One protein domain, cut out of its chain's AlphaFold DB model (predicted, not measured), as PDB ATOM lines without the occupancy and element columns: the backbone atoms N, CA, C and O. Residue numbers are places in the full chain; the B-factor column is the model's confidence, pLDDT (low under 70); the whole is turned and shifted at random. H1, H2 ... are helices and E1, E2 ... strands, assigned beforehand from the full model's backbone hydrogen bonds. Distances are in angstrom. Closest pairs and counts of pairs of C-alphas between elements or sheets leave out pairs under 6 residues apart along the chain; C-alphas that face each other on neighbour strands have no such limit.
ATOM      1  N   LEU A 142      31.669  10.889 -25.895       34.66
ATOM      2  CA  LEU A 142      30.649  11.590 -25.105       34.66
ATOM      3  C   LEU A 142      29.301  11.734 -25.829       34.66
ATOM      4  O   LEU A 142      28.272  11.874 -25.175       34.66
ATOM      5  N   ILE A 143      29.292  11.641 -27.163       35.34
ATOM      6  CA  ILE A 143      28.089  11.782 -28.003       35.34
ATOM      7  C   ILE A 143      27.642  10.442 -28.616       35.34
ATOM      8  O   ILE A 143      26.641  10.389 -29.327       35.34
ATOM      9  N   GLY A 144      28.372   9.349 -28.357       32.25
ATOM     10  CA  GLY A 144      28.090   8.029 -28.934       32.25
ATOM     11  C   GLY A 144      28.321   7.933 -30.449       32.25
ATOM     12  O   GLY A 144      27.776   7.032 -31.084       32.25
ATOM     13  N   ILE A 145      29.104   8.851 -31.033       36.75
ATOM     14  CA  ILE A 145      29.395   8.903 -32.471       36.75
ATOM     15  C   ILE A 145      30.847   8.439 -32.703       36.75
ATOM     16  O   ILE A 145      31.773   9.090 -32.215       36.75
ATOM     17  N   PRO A 146      31.084   7.328 -33.430       36.03
ATOM     18  CA  PRO A 146      32.431   6.824 -33.699       36.03
ATOM     19  C   PRO A 146      33.298   7.831 -34.468       36.03
ATOM     20  O   PRO A 146      32.829   8.482 -35.402       36.03
ATOM     21  N   GLN A 147      34.596   7.901 -34.146       36.78
ATOM     22  CA  GLN A 147      35.561   8.792 -34.818       36.78
ATOM     23  C   GLN A 147      35.687   8.574 -36.336       36.78
ATOM     24  O   GLN A 147      36.226   9.422 -37.039       36.78
ATOM     25  N   THR A 148      35.195   7.449 -36.852       37.94
ATOM     26  CA  THR A 148      35.247   7.065 -38.267       37.94
ATOM     27  C   THR A 148      34.309   7.874 -39.170       37.94
ATOM     28  O   THR A 148      34.402   7.759 -40.389       37.94
ATOM     29  N   LEU A 149      33.435   8.719 -38.607       33.09
ATOM     30  CA  LEU A 149      32.486   9.567 -39.346       33.09
ATOM     31  C   LEU A 149      33.053  10.927 -39.806       33.09
ATOM     32  O   LEU A 149      32.312  11.745 -40.352       33.09
ATOM     33  N   TYR A 150      34.355  11.171 -39.630       42.62
ATOM     34  CA  TYR A 150      35.014  12.424 -40.011       42.62
ATOM     35  C   TYR A 150      36.066  12.193 -41.111       42.62
ATOM     36  O   TYR A 150      37.131  11.647 -40.821       42.62
ATOM     37  N   PRO A 151      35.826  12.603 -42.372       35.47
ATOM     38  CA  PRO A 151      36.866  12.633 -43.400       35.47
ATOM     39  C   PRO A 151      37.706  13.926 -43.308       35.47
ATOM     40  O   PRO A 151      37.167  14.985 -42.965       35.47
ATOM     41  N   PRO A 152      39.006  13.901 -43.659       37.25
ATOM     42  CA  PRO A 152      39.788  15.117 -43.825       37.25
ATOM     43  C   PRO A 152      39.414  15.838 -45.135       37.25
ATOM     44  O   PRO A 152      39.464  15.270 -46.220       37.25
ATOM     45  N   SER A 153      39.038  17.109 -44.980       34.97
ATOM     46  CA  SER A 153      39.145  18.251 -45.907       34.97
ATOM     47  C   SER A 153      38.941  18.029 -47.423       34.97
ATOM     48  O   SER A 153      39.832  17.568 -48.129       34.97
ATOM     49  N   TYR A 154      37.826  18.552 -47.955       39.50
ATOM     50  CA  TYR A 154      37.607  18.778 -49.392       39.50
ATOM     51  C   TYR A 154      38.170  20.129 -49.862       39.50
ATOM     52  O   TYR A 154      38.015  21.152 -49.192       39.50
ATOM     53  N   SER A 155      38.727  20.164 -51.073       35.03
ATOM     54  CA  SER A 155      39.017  21.400 -51.802       35.03
ATOM     55  C   SER A 155      37.762  21.870 -52.551       35.03
ATOM     56  O   SER A 155      37.410  21.277 -53.568       35.03
ATOM     57  N   HIS A 156      37.132  22.941 -52.053       36.44
ATOM     58  CA  HIS A 156      36.073  23.766 -52.682       36.44
ATOM     59  C   HIS A 156      34.626  23.661 -52.161       36.44
ATOM     60  O   HIS A 156      33.790  24.434 -52.618       36.44
ATOM     61  N   HIS A 157      34.336  22.877 -51.116       38.66
ATOM     62  CA  HIS A 157      33.117  23.061 -50.308       38.66
ATOM     63  C   HIS A 157      33.479  23.404 -48.858       38.66
ATOM     64  O   HIS A 157      34.351  22.779 -48.265       38.66
ATOM     65  N   LEU A 158      32.828  24.457 -48.346       42.50
ATOM     66  CA  LEU A 158      32.942  25.073 -47.016       42.50
ATOM     67  C   LEU A 158      33.626  24.177 -45.960       42.50
ATOM     68  O   LEU A 158      32.996  23.322 -45.345       42.50
ATOM     69  N   THR A 159      34.907  24.447 -45.699       41.12
ATOM     70  CA  THR A 159      35.814  23.811 -44.718       41.12
ATOM     71  C   THR A 159      35.421  24.054 -43.248       41.12
ATOM     72  O   THR A 159      36.270  24.194 -42.370       41.12
ATOM     73  N   LYS A 160      34.122  24.185 -42.960       42.81
ATOM     74  CA  LYS A 160      33.581  24.598 -41.658       42.81
ATOM     75  C   LYS A 160      32.812  23.514 -40.914       42.81
ATOM     76  O   LYS A 160      32.416  23.762 -39.781       42.81
ATOM     77  N   TYR A 161      32.612  22.337 -41.499       43.25
ATOM     78  CA  TYR A 161      31.747  21.310 -40.921       43.25
ATOM     79  C   TYR A 161      32.523  20.249 -40.139       43.25
ATOM     80  O   TYR A 161      33.531  19.735 -40.613       43.25
ATOM     81  N   LEU A 162      32.012  19.889 -38.965       40.62
ATOM     82  CA  LEU A 162      32.487  18.794 -38.121       40.62
ATOM     83  C   LEU A 162      31.569  17.561 -38.301       40.62
ATOM     84  O   LEU A 162      31.150  16.943 -37.335       40.62
ATOM     85  N   GLY A 163      31.214  17.211 -39.541       36.56
ATOM     86  CA  GLY A 163      30.429  16.006 -39.856       36.56
ATOM     87  C   GLY A 163      28.919  16.067 -39.556       36.56
ATOM     88  O   GLY A 163      28.447  16.879 -38.765       36.56
ATOM     89  N   GLY A 164      28.177  15.185 -40.240       32.44
ATOM     90  CA  GLY A 164      26.717  15.012 -40.205       32.44
ATOM     91  C   GLY A 164      26.005  15.559 -41.453       32.44
ATOM     92  O   GLY A 164      26.061  16.751 -41.712       32.44
ATOM     93  N   PHE A 165      25.345  14.695 -42.239       38.28
ATOM     94  CA  PHE A 165      24.409  15.034 -43.331       38.28
ATOM     95  C   PHE A 165      23.415  13.884 -43.525       38.28
ATOM     96  O   PHE A 165      23.892  12.761 -43.609       38.28
ATOM     97  N   ILE A 166      22.109  14.180 -43.685       34.28
ATOM     98  CA  ILE A 166      21.237  13.694 -44.786       34.28
ATOM     99  C   ILE A 166      20.083  14.704 -44.987       34.28
ATOM    100  O   ILE A 166      19.110  14.696 -44.232       34.28
ATOM    101  N   ASP A 167      20.193  15.563 -46.005       32.97
ATOM    102  CA  ASP A 167      19.074  15.967 -46.879       32.97
ATOM    103  C   ASP A 167      19.611  16.597 -48.181       32.97
ATOM    104  O   ASP A 167      20.646  17.261 -48.160       32.97
ATOM    105  N   GLU A 168      18.903  16.385 -49.293       36.84
ATOM    106  CA  GLU A 168      19.249  16.770 -50.676       36.84
ATOM    107  C   GLU A 168      18.899  18.230 -51.017       36.84
ATOM    108  O   GLU A 168      19.060  18.674 -52.153       36.84
ATOM    109  N   SER A 169      18.407  19.011 -50.055       39.78
ATOM    110  CA  SER A 169      18.099  20.420 -50.292       39.78
ATOM    111  C   SER A 169      19.383  21.247 -50.424       39.78
ATOM    112  O   SER A 169      20.068  21.499 -49.431       39.78
ATOM    113  N   SER A 170      19.688  21.694 -51.644       42.38
ATOM    114  CA  SER A 170      20.785  22.617 -51.937       42.38
ATOM    115  C   SER A 170      20.687  23.882 -51.072       42.38
ATOM    116  O   SER A 170      19.653  24.555 -51.077       42.38
ATOM    117  N   ILE A 171      21.770  24.264 -50.387       51.69
ATOM    118  CA  ILE A 171      21.901  25.550 -49.663       51.69
ATOM    119  C   ILE A 171      22.140  26.695 -50.680       51.69
ATOM    120  O   ILE A 171      22.893  27.630 -50.442       51.69
ATOM    121  N   ASP A 172      21.501  26.644 -51.850       43.47
ATOM    122  CA  ASP A 172      21.827  27.500 -53.000       43.47
ATOM    123  C   ASP A 172      21.075  28.841 -53.007       43.47
ATOM    124  O   ASP A 172      21.066  29.570 -54.000       43.47
ATOM    125  N   HIS A 173      20.485  29.250 -51.881       48.66
ATOM    126  CA  HIS A 173      20.010  30.625 -51.738       48.66
ATOM    127  C   HIS A 173      21.142  31.521 -51.231       48.66
ATOM    128  O   HIS A 173      21.350  31.678 -50.029       48.66
ATOM    129  N   VAL A 174      21.831  32.121 -52.208       47.81
ATOM    130  CA  VAL A 174      23.063  32.934 -52.151       47.81
ATOM    131  C   VAL A 174      23.057  34.092 -51.129       47.81
ATOM    132  O   VAL A 174      24.104  34.697 -50.911       47.81
ATOM    133  N   ASP A 175      21.959  34.371 -50.415       50.81
ATOM    134  CA  ASP A 175      21.923  35.463 -49.428       50.81
ATOM    135  C   ASP A 175      20.991  35.258 -48.215       50.81
ATOM    136  O   ASP A 175      20.441  36.208 -47.650       50.81
ATOM    137  N   ASN A 176      20.787  34.010 -47.779       66.31
ATOM    138  CA  ASN A 176      20.014  33.763 -46.558       66.31
ATOM    139  C   ASN A 176      20.844  34.022 -45.279       66.31
ATOM    140  O   ASN A 176      22.073  33.894 -45.254       66.31
ATOM    141  N   ASP A 177      20.161  34.379 -44.185       82.06
ATOM    142  CA  ASP A 177      20.784  34.625 -42.875       82.06
ATOM    143  C   ASP A 177      21.650  33.443 -42.401       82.06
ATOM    144  O   ASP A 177      22.645  33.648 -41.706       82.06
ATOM    145  N   LEU A 178      21.315  32.214 -42.815       81.56
ATOM    146  CA  LEU A 178      22.091  31.007 -42.528       81.56
ATOM    147  C   LEU A 178      23.471  31.029 -43.203       81.56
ATOM    148  O   LEU A 178      24.473  30.728 -42.560       81.56
ATOM    149  N   THR A 179      23.553  31.424 -44.472       78.56
ATOM    150  CA  THR A 179      24.819  31.515 -45.213       78.56
ATOM    151  C   THR A 179      25.735  32.551 -44.573       78.56
ATOM    152  O   THR A 179      26.929  32.297 -44.394       78.56
ATOM    153  N   ARG A 180      25.182  33.702 -44.165       84.75
ATOM    154  CA  ARG A 180      25.923  34.703 -43.384       84.75
ATOM    155  C   ARG A 180      26.380  34.123 -42.044       84.75
ATOM    156  O   ARG A 180      27.565  34.204 -41.736       84.75
ATOM    157  N   TRP A 181      25.495  33.456 -41.305       87.88
ATOM    158  CA  TRP A 181      25.831  32.809 -40.034       87.88
ATOM    159  C   TRP A 181      26.986  31.802 -40.170       87.88
ATOM    160  O   TRP A 181      27.951  31.881 -39.414       87.88
ATOM    161  N   ILE A 182      26.953  30.931 -41.187       83.62
ATOM    162  CA  ILE A 182      28.017  29.958 -41.499       83.62
ATOM    163  C   ILE A 182      29.334  30.674 -41.839       83.62
ATOM    164  O   ILE A 182      30.411  30.292 -41.366       83.62
ATOM    165  N   LYS A 183      29.283  31.745 -42.642       84.38
ATOM    166  CA  LYS A 183      30.469  32.529 -43.027       84.38
ATOM    167  C   LYS A 183      31.195  33.149 -41.829       84.38
ATOM    168  O   LYS A 183      32.412  33.296 -41.916       84.38
ATOM    169  N   PHE A 184      30.520  33.394 -40.708       89.50
ATOM    170  CA  PHE A 184      31.147  33.921 -39.488       89.50
ATOM    171  C   PHE A 184      31.703  32.861 -38.525       89.50
ATOM    172  O   PHE A 184      32.393  33.227 -37.577       89.50
ATOM    173  N   LYS A 185      31.457  31.561 -38.738       86.56
ATOM    174  CA  LYS A 185      31.996  30.516 -37.844       86.56
ATOM    175  C   LYS A 185      33.444  30.135 -38.163       86.56
ATOM    176  O   LYS A 185      33.861  30.295 -39.314       86.56
ATOM    177  N   PRO A 186      34.223  29.638 -37.191       83.75
ATOM    178  CA  PRO A 186      35.537  29.062 -37.461       83.75
ATOM    179  C   PRO A 186      35.500  27.908 -38.480       83.75
ATOM    180  O   PRO A 186      34.447  27.368 -38.826       83.75
ATOM    181  N   MET A 187      36.671  27.538 -39.000       77.44
ATOM    182  CA  MET A 187      36.808  26.311 -39.791       77.44
ATOM    183  C   MET A 187      36.590  25.079 -38.905       77.44
ATOM    184  O   MET A 187      36.940  25.100 -37.730       77.44
ATOM    185  N   ASN A 188      36.016  24.021 -39.482       75.44
ATOM    186  CA  ASN A 188      35.650  22.766 -38.822       75.44
ATOM    187  C   ASN A 188      34.959  22.961 -37.462       75.44
ATOM    188  O   ASN A 188      35.387  22.398 -36.464       75.44
ATOM    189  N   SER A 189      33.924  23.797 -37.390       79.62
ATOM    190  CA  SER A 189      33.281  24.139 -36.118       79.62
ATOM    191  C   SER A 189      31.762  23.998 -36.125       79.62
ATOM    192  O   SER A 189      31.135  24.226 -35.097       79.62
ATOM    193  N   ILE A 190      31.150  23.650 -37.256       82.88
ATOM    194  CA  ILE A 190      29.699  23.519 -37.396       82.88
ATOM    195  C   ILE A 190      29.322  22.041 -37.495       82.88
ATOM    196  O   ILE A 190      29.686  21.368 -38.453       82.88
ATOM    197  N   LEU A 191      28.534  21.547 -36.553       83.44
ATOM    198  CA  LEU A 191      27.845  20.266 -36.657       83.44
ATOM    199  C   LEU A 191      26.532  20.478 -37.424       83.44
ATOM    200  O   LEU A 191      25.680  21.248 -36.981       83.44
ATOM    201  N   TYR A 192      26.353  19.824 -38.570       82.31
ATOM    202  CA  TYR A 192      25.087  19.861 -39.310       82.31
ATOM    203  C   TYR A 192      24.299  18.585 -39.020       82.31
ATOM    204  O   TYR A 192      24.802  17.477 -39.173       82.31
ATOM    205  N   VAL A 193      23.057  18.728 -38.567       81.44
ATOM    206  CA  VAL A 193      22.223  17.602 -38.147       81.44
ATOM    207  C   VAL A 193      20.889  17.684 -38.876       81.44
ATOM    208  O   VAL A 193      20.095  18.594 -38.638       81.44
ATOM    209  N   ALA A 194      20.632  16.719 -39.755       81.38
ATOM    210  CA  ALA A 194      19.395  16.596 -40.518       81.38
ATOM    211  C   ALA A 194      18.898  15.145 -40.491       81.38
ATOM    212  O   ALA A 194      19.692  14.214 -40.374       81.38
ATOM    213  N   PHE A 195      17.580  14.963 -40.589       81.19
ATOM    214  CA  PHE A 195      16.908  13.667 -40.407       81.19
ATOM    215  C   PHE A 195      16.120  13.216 -41.647       81.19
ATOM    216  O   PHE A 195      15.187  12.418 -41.536       81.19
ATOM    217  N   GLY A 196      16.475  13.746 -42.822       71.69
ATOM    218  CA  GLY A 196      15.774  13.491 -44.077       71.69
ATOM    219  C   GLY A 196      14.311  13.957 -44.092       71.69
ATOM    220  O   GLY A 196      13.820  14.653 -43.198       71.69
ATOM    221  N   SER A 197      13.588  13.566 -45.144       71.81
ATOM    222  CA  SER A 197      12.180  13.925 -45.362       71.81
ATOM    223  C   SER A 197      11.186  13.013 -44.637       71.81
ATOM    224  O   SER A 197      10.102  13.467 -44.275       71.81
ATOM    225  N   THR A 198      11.547  11.750 -44.409       71.00
ATOM    226  CA  THR A 198      10.653  10.712 -43.864       71.00
ATOM    227  C   THR A 198      10.971  10.325 -42.420       71.00
ATOM    228  O   THR A 198      10.127   9.729 -41.747       71.00
ATOM    229  N   GLY A 199      12.159  10.670 -41.914       76.56
ATOM    230  CA  GLY A 199      12.588  10.311 -40.567       76.56
ATOM    231  C   GLY A 199      11.769  11.036 -39.505       76.56
ATOM    232  O   GLY A 199      11.885  12.248 -39.350       76.56
ATOM    233  N   ILE A 200      10.956  10.307 -38.737       84.44
ATOM    234  CA  ILE A 200      10.234  10.845 -37.576       84.44
ATOM    235  C   ILE A 200      10.955  10.418 -36.297       84.44
ATOM    236  O   ILE A 200      10.995   9.238 -35.951       84.44
ATOM    237  N   ILE A 201      11.471  11.390 -35.551       83.25
ATOM    238  CA  ILE A 201      12.114  11.177 -34.257       83.25
ATOM    239  C   ILE A 201      11.031  11.143 -33.185       83.25
ATOM    240  O   ILE A 201      10.321  12.127 -32.969       83.25
ATOM    241  N   ARG A 202      10.907  10.015 -32.484       87.81
ATOM    242  CA  ARG A 202      10.003   9.892 -31.331       87.81
ATOM    243  C   ARG A 202      10.397  10.865 -30.215       87.81
ATOM    244  O   ARG A 202      11.569  11.202 -30.066       87.81
ATOM    245  N   LEU A 203       9.424  11.292 -29.410       92.31
ATOM    246  CA  LEU A 203       9.624  12.331 -28.393       92.31
ATOM    247  C   LEU A 203      10.718  11.974 -27.370       92.31
ATOM    248  O   LEU A 203      11.553  12.813 -27.050       92.31
ATOM    249  N   ASP A 204      10.768  10.725 -26.906       86.94
ATOM    250  CA  ASP A 204      11.805  10.214 -25.999       86.94
ATOM    251  C   ASP A 204      13.212  10.296 -26.612       86.94
ATOM    252  O   ASP A 204      14.173  10.686 -25.951       86.94
ATOM    253  N   ARG A 205      13.333  10.005 -27.910       84.88
ATOM    254  CA  ARG A 205      14.603  10.101 -28.639       84.88
ATOM    255  C   ARG A 205      15.003  11.543 -28.911       84.88
ATOM    256  O   ARG A 205      16.186  11.853 -28.823       84.88
ATOM    257  N   MET A 206      14.035  12.424 -29.158       93.38
ATOM    258  CA  MET A 206      14.278  13.862 -29.258       93.38
ATOM    259  C   MET A 206      14.836  14.415 -27.940       93.38
ATOM    260  O   MET A 206      15.793  15.181 -27.972       93.38
ATOM    261  N   LYS A 207      14.312  13.985 -26.781       90.69
ATOM    262  CA  LYS A 207      14.856  14.376 -25.466       90.69
ATOM    263  C   LYS A 207      16.334  14.024 -25.343       90.69
ATOM    264  O   LYS A 207      17.140  14.898 -25.044       90.69
ATOM    265  N   ASN A 208      16.686  12.773 -25.639       85.00
ATOM    266  CA  ASN A 208      18.071  12.309 -25.553       85.00
ATOM    267  C   ASN A 208      18.986  13.042 -26.542       85.00
ATOM    268  O   ASN A 208      20.094  13.422 -26.177       85.00
ATOM    269  N   LEU A 209      18.510  13.276 -27.769       86.31
ATOM    270  CA  LEU A 209      19.239  14.036 -28.784       86.31
ATOM    271  C   LEU A 209      19.549  15.458 -28.302       86.31
ATOM    272  O   LEU A 209      20.701  15.877 -28.337       86.31
ATOM    273  N   ILE A 210      18.534  16.193 -27.845       93.38
ATOM    274  CA  ILE A 210      18.701  17.579 -27.397       93.38
ATOM    275  C   ILE A 210      19.593  17.648 -26.158       93.38
ATOM    276  O   ILE A 210      20.470  18.503 -26.096       93.38
ATOM    277  N   HIS A 211      19.440  16.717 -25.217       86.69
ATOM    278  CA  HIS A 211      20.304  16.634 -24.042       86.69
ATOM    279  C   HIS A 211      21.773  16.397 -24.427       86.69
ATOM    280  O   HIS A 211      22.654  17.122 -23.973       86.69
ATOM    281  N   GLY A 212      22.040  15.426 -25.307       84.44
ATOM    282  CA  GLY A 212      23.395  15.128 -25.775       84.44
ATOM    283  C   GLY A 212      24.031  16.284 -26.553       84.44
ATOM    284  O   GLY A 212      25.206  16.581 -26.360       84.44
ATOM    285  N   LEU A 213      23.252  16.981 -27.387       85.62
ATOM    286  CA  LEU A 213      23.726  18.157 -28.125       85.62
ATOM    287  C   LEU A 213      24.106  19.315 -27.201       85.62
ATOM    288  O   LEU A 213      25.108  19.985 -27.440       85.62
ATOM    289  N   VAL A 214      23.317  19.555 -26.155       91.75
ATOM    290  CA  VAL A 214      23.616  20.613 -25.186       91.75
ATOM    291  C   VAL A 214      24.862  20.279 -24.379       91.75
ATOM    292  O   VAL A 214      25.725  21.139 -24.247       91.75
ATOM    293  N   GLU A 215      24.998  19.041 -23.905       86.94
ATOM    294  CA  GLU A 215      26.212  18.571 -23.223       86.94
ATOM    295  C   GLU A 215      27.459  18.725 -24.099       86.94
ATOM    296  O   GLU A 215      28.476  19.261 -23.662       86.94
ATOM    297  N   PHE A 216      27.365  18.352 -25.376       84.00
ATOM    298  CA  PHE A 216      28.445  18.571 -26.335       84.00
ATOM    299  C   PHE A 216      28.824  20.058 -26.458       84.00
ATOM    300  O   PHE A 216      30.009  20.406 -26.454       84.00
ATOM    301  N   LEU A 217      27.832  20.949 -26.540       87.38
ATOM    302  CA  LEU A 217      28.062  22.389 -26.649       87.38
ATOM    303  C   LEU A 217      28.585  23.014 -25.352       87.38
ATOM    304  O   LEU A 217      29.373  23.955 -25.424       87.38
ATOM    305  N   LEU A 218      28.205  22.496 -24.186       89.31
ATOM    306  CA  LEU A 218      28.789  22.902 -22.904       89.31
ATOM    307  C   LEU A 218      30.289  22.618 -22.843       89.31
ATOM    308  O   LEU A 218      31.039  23.385 -22.254       89.31
ATOM    309  N   GLN A 219      30.721  21.525 -23.466       88.31
ATOM    310  CA  GLN A 219      32.110  21.072 -23.422       88.31
ATOM    311  C   GLN A 219      32.962  21.632 -24.570       88.31
ATOM    312  O   GLN A 219      34.187  21.520 -24.538       88.31
ATOM    313  N   THR A 220      32.331  22.223 -25.590       85.00
ATOM    314  CA  THR A 220      33.006  22.630 -26.829       85.00
ATOM    315  C   THR A 220      32.641  24.056 -27.226       85.00
ATOM    316  O   THR A 220      31.826  24.267 -28.124       85.00
ATOM    317  N   ASP A 221      33.263  25.055 -26.603       89.88
ATOM    318  CA  ASP A 221      32.932  26.478 -26.798       89.88
ATOM    319  C   ASP A 221      33.024  26.959 -28.253       89.88
ATOM    320  O   ASP A 221      32.250  27.816 -28.682       89.88
ATOM    321  N   SER A 222      33.935  26.385 -29.042       85.56
ATOM    322  CA  SER A 222      34.113  26.743 -30.451       85.56
ATOM    323  C   SER A 222      33.091  26.092 -31.383       85.56
ATOM    324  O   SER A 222      32.995  26.495 -32.542       85.56
ATOM    325  N   ALA A 223      32.351  25.080 -30.920       84.81
ATOM    326  CA  ALA A 223      31.391  24.369 -31.749       84.81
ATOM    327  C   ALA A 223      30.067  25.132 -31.869       84.81
ATOM    328  O   ALA A 223      29.594  25.798 -30.943       84.81
ATOM    329  N   SER A 224      29.459  24.996 -33.039       90.31
ATOM    330  CA  SER A 224      28.128  25.478 -33.377       90.31
ATOM    331  C   SER A 224      27.333  24.345 -34.026       90.31
ATOM    332  O   SER A 224      27.919  23.441 -34.612       90.31
ATOM    333  N   VAL A 225      26.008  24.376 -33.941       89.06
ATOM    334  CA  VAL A 225      25.133  23.334 -34.491       89.06
ATOM    335  C   VAL A 225      24.083  23.957 -35.397       89.06
ATOM    336  O   VAL A 225      23.471  24.964 -35.055       89.06
ATOM    337  N   ILE A 226      23.836  23.329 -36.541       89.62
ATOM    338  CA  ILE A 226      22.645  23.562 -37.355       89.62
ATOM    339  C   ILE A 226      21.749  22.331 -37.211       89.62
ATOM    340  O   ILE A 226      22.142  21.236 -37.607       89.62
ATOM    341  N   LEU A 227      20.555  22.507 -36.650       88.88
ATOM    342  CA  LEU A 227      19.541  21.463 -36.508       88.88
ATOM    343  C   LEU A 227      18.441  21.675 -37.539       88.88
ATOM    344  O   LEU A 227      17.739  22.683 -37.497       88.88
ATOM    345  N   VAL A 228      18.256  20.710 -38.433       86.81
ATOM    346  CA  VAL A 228      17.193  20.741 -39.436       86.81
ATOM    347  C   VAL A 228      16.062  19.819 -39.004       86.81
ATOM    348  O   VAL A 228      16.162  18.593 -39.079       86.81
ATOM    349  N   PHE A 229      14.956  20.416 -38.565       89.00
ATOM    350  CA  PHE A 229      13.761  19.687 -38.153       89.00
ATOM    351  C   PHE A 229      12.592  19.990 -39.081       89.00
ATOM    352  O   PHE A 229      12.208  21.140 -39.261       89.00
ATOM    353  N   ARG A 230      11.956  18.951 -39.623       85.81
ATOM    354  CA  ARG A 230      10.757  19.084 -40.461       85.81
ATOM    355  C   ARG A 230       9.506  18.637 -39.718       85.81
ATOM    356  O   ARG A 230       9.550  17.669 -38.957       85.81
ATOM    357  N   GLY A 231       8.387  19.321 -39.970       89.12
ATOM    358  CA  GLY A 231       7.043  18.930 -39.531       89.12
ATOM    359  C   GLY A 231       6.991  18.418 -38.089       89.12
ATOM    360  O   GLY A 231       7.269  19.151 -37.140       89.12
ATOM    361  N   ARG A 232       6.675  17.127 -37.925       90.44
ATOM    362  CA  ARG A 232       6.535  16.483 -36.609       90.44
ATOM    363  C   ARG A 232       7.816  16.530 -35.764       90.44
ATOM    364  O   ARG A 232       7.707  16.633 -34.547       90.44
ATOM    365  N   ASN A 233       9.005  16.510 -36.369       90.12
ATOM    366  CA  ASN A 233      10.258  16.625 -35.615       90.12
ATOM    367  C   ASN A 233      10.417  18.014 -35.001       90.12
ATOM    368  O   ASN A 233      10.866  18.115 -33.866       90.12
ATOM    369  N   TYR A 234      10.009  19.071 -35.708       95.19
ATOM    370  CA  TYR A 234      10.070  20.424 -35.157       95.19
ATOM    371  C   TYR A 234       9.083  20.579 -33.995       95.19
ATOM    372  O   TYR A 234       9.453  21.092 -32.943       95.19
ATOM    373  N   ASN A 235       7.877  20.018 -34.125       96.06
ATOM    374  CA  ASN A 235       6.901  19.994 -33.032       96.06
ATOM    375  C   ASN A 235       7.436  19.228 -31.810       96.06
ATOM    376  O   ASN A 235       7.349  19.717 -30.685       96.06
ATOM    377  N   ASN A 236       8.037  18.051 -32.020       95.62
ATOM    378  CA  ASN A 236       8.644  17.277 -30.936       95.62
ATOM    379  C   ASN A 236       9.798  18.043 -30.279       95.62
ATOM    380  O   ASN A 236       9.892  18.053 -29.055       95.62
ATOM    381  N   TYR A 237      10.640  18.719 -31.067       96.69
ATOM    382  CA  TYR A 237      11.686  19.595 -30.543       96.69
ATOM    383  C   TYR A 237      11.101  20.700 -29.654       96.69
ATOM    384  O   TYR A 237      11.577  20.890 -28.539       96.69
ATOM    385  N   GLN A 238      10.046  21.388 -30.097       97.94
ATOM    386  CA  GLN A 238       9.409  22.453 -29.317       97.94
ATOM    387  C   GLN A 238       8.839  21.944 -27.987       97.94
ATOM    388  O   GLN A 238       8.994  22.611 -26.964       97.94
ATOM    389  N   ILE A 239       8.224  20.756 -27.978       98.12
ATOM    390  CA  ILE A 239       7.750  20.111 -26.743       98.12
ATOM    391  C   ILE A 239       8.931  19.869 -25.797       98.12
ATOM    392  O   ILE A 239       8.900  20.314 -24.653       98.12
ATOM    393  N   VAL A 240      10.003  19.234 -26.288       97.44
ATOM    394  CA  VAL A 240      11.207  18.959 -25.487       97.44
ATOM    395  C   VAL A 240      11.825  20.245 -24.948       97.44
ATOM    396  O   VAL A 240      12.118  20.325 -23.760       97.44
ATOM    397  N   PHE A 241      11.978  21.271 -25.784       97.56
ATOM    398  CA  PHE A 241      12.531  22.565 -25.394       97.56
ATOM    399  C   PHE A 241      11.743  23.213 -24.246       97.56
ATOM    400  O   PHE A 241      12.328  23.705 -23.279       97.56
ATOM    401  N   ASN A 242      10.411  23.163 -24.315       98.00
ATOM    402  CA  ASN A 242       9.544  23.703 -23.271       98.00
ATOM    403  C   ASN A 242       9.620  22.899 -21.964       98.00
ATOM    404  O   ASN A 242       9.494  23.482 -20.889       98.00
ATOM    405  N   GLU A 243       9.873  21.593 -22.033       97.75
ATOM    406  CA  GLU A 243      10.004  20.729 -20.856       97.75
ATOM    407  C   GLU A 243      11.354  20.861 -20.130       97.75
ATOM    408  O   GLU A 243      11.426  20.554 -18.938       97.75
ATOM    409  N   ILE A 244      12.416  21.333 -20.797       97.44
ATOM    410  CA  ILE A 244      13.738  21.512 -20.170       97.44
ATOM    411  C   ILE A 244      13.638  22.521 -19.022       97.44
ATOM    412  O   ILE A 244      13.345  23.695 -19.246       97.44
ATOM    413  N   GLN A 245      13.933  22.066 -17.801       97.69
ATOM    414  CA  GLN A 245      13.959  22.900 -16.590       97.69
ATOM    415  C   GLN A 245      15.341  23.505 -16.311       97.69
ATOM    416  O   GLN A 245      15.451  24.518 -15.626       97.69
ATOM    417  N   ASN A 246      16.406  22.896 -16.841       97.69
ATOM    418  CA  ASN A 246      17.765  23.386 -16.646       97.69
ATOM    419  C   ASN A 246      17.958  24.723 -17.397       97.69
ATOM    420  O   ASN A 246      17.861  24.788 -18.625       97.69
ATOM    421  N   VAL A 247      18.223  25.792 -16.640       97.56
ATOM    422  CA  VAL A 247      18.366  27.165 -17.154       97.56
ATOM    423  C   VAL A 247      19.562  27.299 -18.093       97.56
ATOM    424  O   VAL A 247      19.468  27.974 -19.117       97.56
ATOM    425  N   GLU A 248      20.673  26.637 -17.780       97.06
ATOM    426  CA  GLU A 248      21.875  26.672 -18.607       97.06
ATOM    427  C   GLU A 248      21.649  25.979 -19.951       97.06
ATOM    428  O   GLU A 248      22.027  26.507 -20.998       97.06
ATOM    429  N   TYR A 249      20.935  24.854 -19.940       97.19
ATOM    430  CA  TYR A 249      20.575  24.152 -21.169       97.19
ATOM    431  C   TYR A 249      19.693  25.010 -22.069       97.19
ATOM    432  O   TYR A 249      19.936  25.115 -23.271       97.19
ATOM    433  N   ARG A 250      18.684  25.668 -21.486       97.44
ATOM    434  CA  ARG A 250      17.842  26.616 -22.222       97.44
ATOM    435  C   ARG A 250      18.656  27.763 -22.798       97.44
ATOM    436  O   ARG A 250      18.455  28.102 -23.958       97.44
ATOM    437  N   ARG A 251      19.588  28.326 -22.024       97.50
ATOM    438  CA  ARG A 251      20.476  29.401 -22.483       97.50
ATOM    439  C   ARG A 251      21.267  28.977 -23.721       97.50
ATOM    440  O   ARG A 251      21.327  29.746 -24.669       97.50
ATOM    441  N   ILE A 252      21.815  27.761 -23.737       96.62
ATOM    442  CA  ILE A 252      22.555  27.225 -24.892       96.62
ATOM    443  C   ILE A 252      21.643  26.985 -26.091       96.62
ATOM    444  O   ILE A 252      21.998  27.346 -27.209       96.62
ATOM    445  N   LEU A 253      20.453  26.422 -25.876       95.69
ATOM    446  CA  LEU A 253      19.493  26.187 -26.958       95.69
ATOM    447  C   LEU A 253      18.922  27.478 -27.563       95.69
ATOM    448  O   LEU A 253      18.480  27.469 -28.709       95.69
ATOM    449  N   MET A 254      18.928  28.572 -26.800       96.50
ATOM    450  CA  MET A 254      18.524  29.909 -27.242       96.50
ATOM    451  C   MET A 254      19.682  30.742 -27.809       96.50
ATOM    452  O   MET A 254      19.436  31.838 -28.309       96.50
ATOM    453  N   ASP A 255      20.925  30.263 -27.725       96.88
ATOM    454  CA  ASP A 255      22.095  30.985 -28.216       96.88
ATOM    455  C   ASP A 255      22.138  30.926 -29.747       96.88
ATOM    456  O   ASP A 255      22.625  29.964 -30.346       96.88
ATOM    457  N   ASP A 256      21.631  31.977 -30.389       95.12
ATOM    458  CA  ASP A 256      21.579  32.093 -31.844       95.12
ATOM    459  C   ASP A 256      22.964  32.190 -32.496       95.12
ATOM    460  O   ASP A 256      23.092  31.986 -33.706       95.12
ATOM    461  N   GLN A 257      24.020  32.442 -31.718       95.31
ATOM    462  CA  GLN A 257      25.397  32.382 -32.187       95.31
ATOM    463  C   GLN A 257      25.915  30.951 -32.206       95.31
ATOM    464  O   GLN A 257      26.833  30.660 -32.969       95.31
ATOM    465  N   ARG A 258      25.348  30.040 -31.421       93.31
ATOM    466  CA  ARG A 258      25.840  28.661 -31.333       93.31
ATOM    467  C   ARG A 258      24.912  27.658 -31.977       93.31
ATOM    468  O   ARG A 258      25.402  26.681 -32.532       93.31
ATOM    469  N   ILE A 259      23.608  27.896 -31.970       95.12
ATOM    470  CA  ILE A 259      22.628  26.972 -32.528       95.12
ATOM    471  C   ILE A 259      21.740  27.691 -33.529       95.12
ATOM    472  O   ILE A 259      21.151  28.733 -33.254       95.12
ATOM    473  N   LYS A 260      21.594  27.078 -34.700       93.69
ATOM    474  CA  LYS A 260      20.627  27.485 -35.706       93.69
ATOM    475  C   LYS A 260      19.631  26.361 -35.935       93.69
ATOM    476  O   LYS A 260      20.021  25.244 -36.255       93.69
ATOM    477  N   ILE A 261      18.344  26.651 -35.762       92.69
ATOM    478  CA  ILE A 261      17.275  25.671 -35.966       92.69
ATOM    479  C   ILE A 261      16.514  26.027 -37.228       92.69
ATOM    480  O   ILE A 261      15.829  27.047 -37.300       92.69
ATOM    481  N   GLU A 262      16.625  25.156 -38.213       89.06
ATOM    482  CA  GLU A 262      16.040  25.328 -39.525       89.06
ATOM    483  C   GLU A 262      14.845  24.394 -39.699       89.06
ATOM    484  O   GLU A 262      14.957  23.174 -39.609       89.06
ATOM    485  N   HIS A 263      13.675  24.977 -39.951       86.75
ATOM    486  CA  HIS A 263      12.419  24.231 -40.111       86.75
ATOM    487  C   HIS A 263      11.677  24.543 -41.412       86.75
ATOM    488  O   HIS A 263      10.625  23.965 -41.683       86.75
TER     489      HIS A 263
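This is residues 142 to 263 of the 269 residues of the protein "Hypothetical protein" of Rotaria sordida (UniProt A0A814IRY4). A small parallel sheet, E1 E2 E3, makes the middle; H2, H3 and H4 pack together on one side of it, H3 and H4 crossing H2 towards its two ends, and the short H1 sits alone on the other side. A long unnamed stretch, residues 142 to 176, runs before H1. The printed part has 122 residues, with four named helices and three named strands in the order H1 E1 H2 E2 H3 H4 E3. The class is mixed, helices and strands, with under half of the residues in named elements. The whole is compact, with a radius of gyration of the C-alphas of 14.4 A and spans of 42 by 31 by 30 A.

Begin with the sheet: find C-alpha 190 at (29.699, 23.519, -37.396), where E1, residues 190 to 194, starts its 12.8 A. E2 is residues 224 to 228, 13.4 A, and E3 is residues 259 to 262, ending at C-alpha 262, (16.040, 25.328, -39.525). The longest helix, H2, residues 203 to 219, runs 24.6 A from C-alpha 203 at (9.624, 12.331, -28.393). H3 is residues 231 to 243, 19.0 A; H4, residues 247 to 253, and H1, residues 177 to 183, each measure 9.9 A.

Look first at E1 and E2, parallel at 15 degrees, with N 191 and O 224 2.8 A apart, within hydrogen-bond range. E2 and E3 are parallel at 17 degrees, with N 260 and O 225 at 2.8 A. E1, H2, E2 and E2, H3 H4, E3 are strand-helix-strand units, parallel neighbour strands joined through helices, each with a right-handed crossover. H2 is on the sheet but only grazes it, with residues 210 to 217. With residues 203 to 210 alone H2 touches H3, at a steep tilt of 65 degrees; the closest C-alphas, of Leu 203 and Asn 236, are 5.6 A apart. With residues 214 to 218 alone it touches H4, about perpendicular at 86 degrees; the closest C-alphas, of Val 214 and Tyr 249, are 6.2 A apart. H3 and H4 are only just on the sheet, with 5 pairs of C-alphas within 10 A each, and only graze it. H1 grazes the sheet with residues 178 to 182 and is apart from H2, H3 and H4. In H1, H2, H3 and H4 every O i to N i+4 pair is within hydrogen-bond range.

The C-alphas of Ser 155 and Gln 245, the two farthest apart, are 43.2 A from each other. The printed part has no cut, and no link between named elements is long. Residues 172 to 177 stand free. Look with care at residues 142 to 176, whose pLDDT is under 70; the mean of the printed part is 74.7.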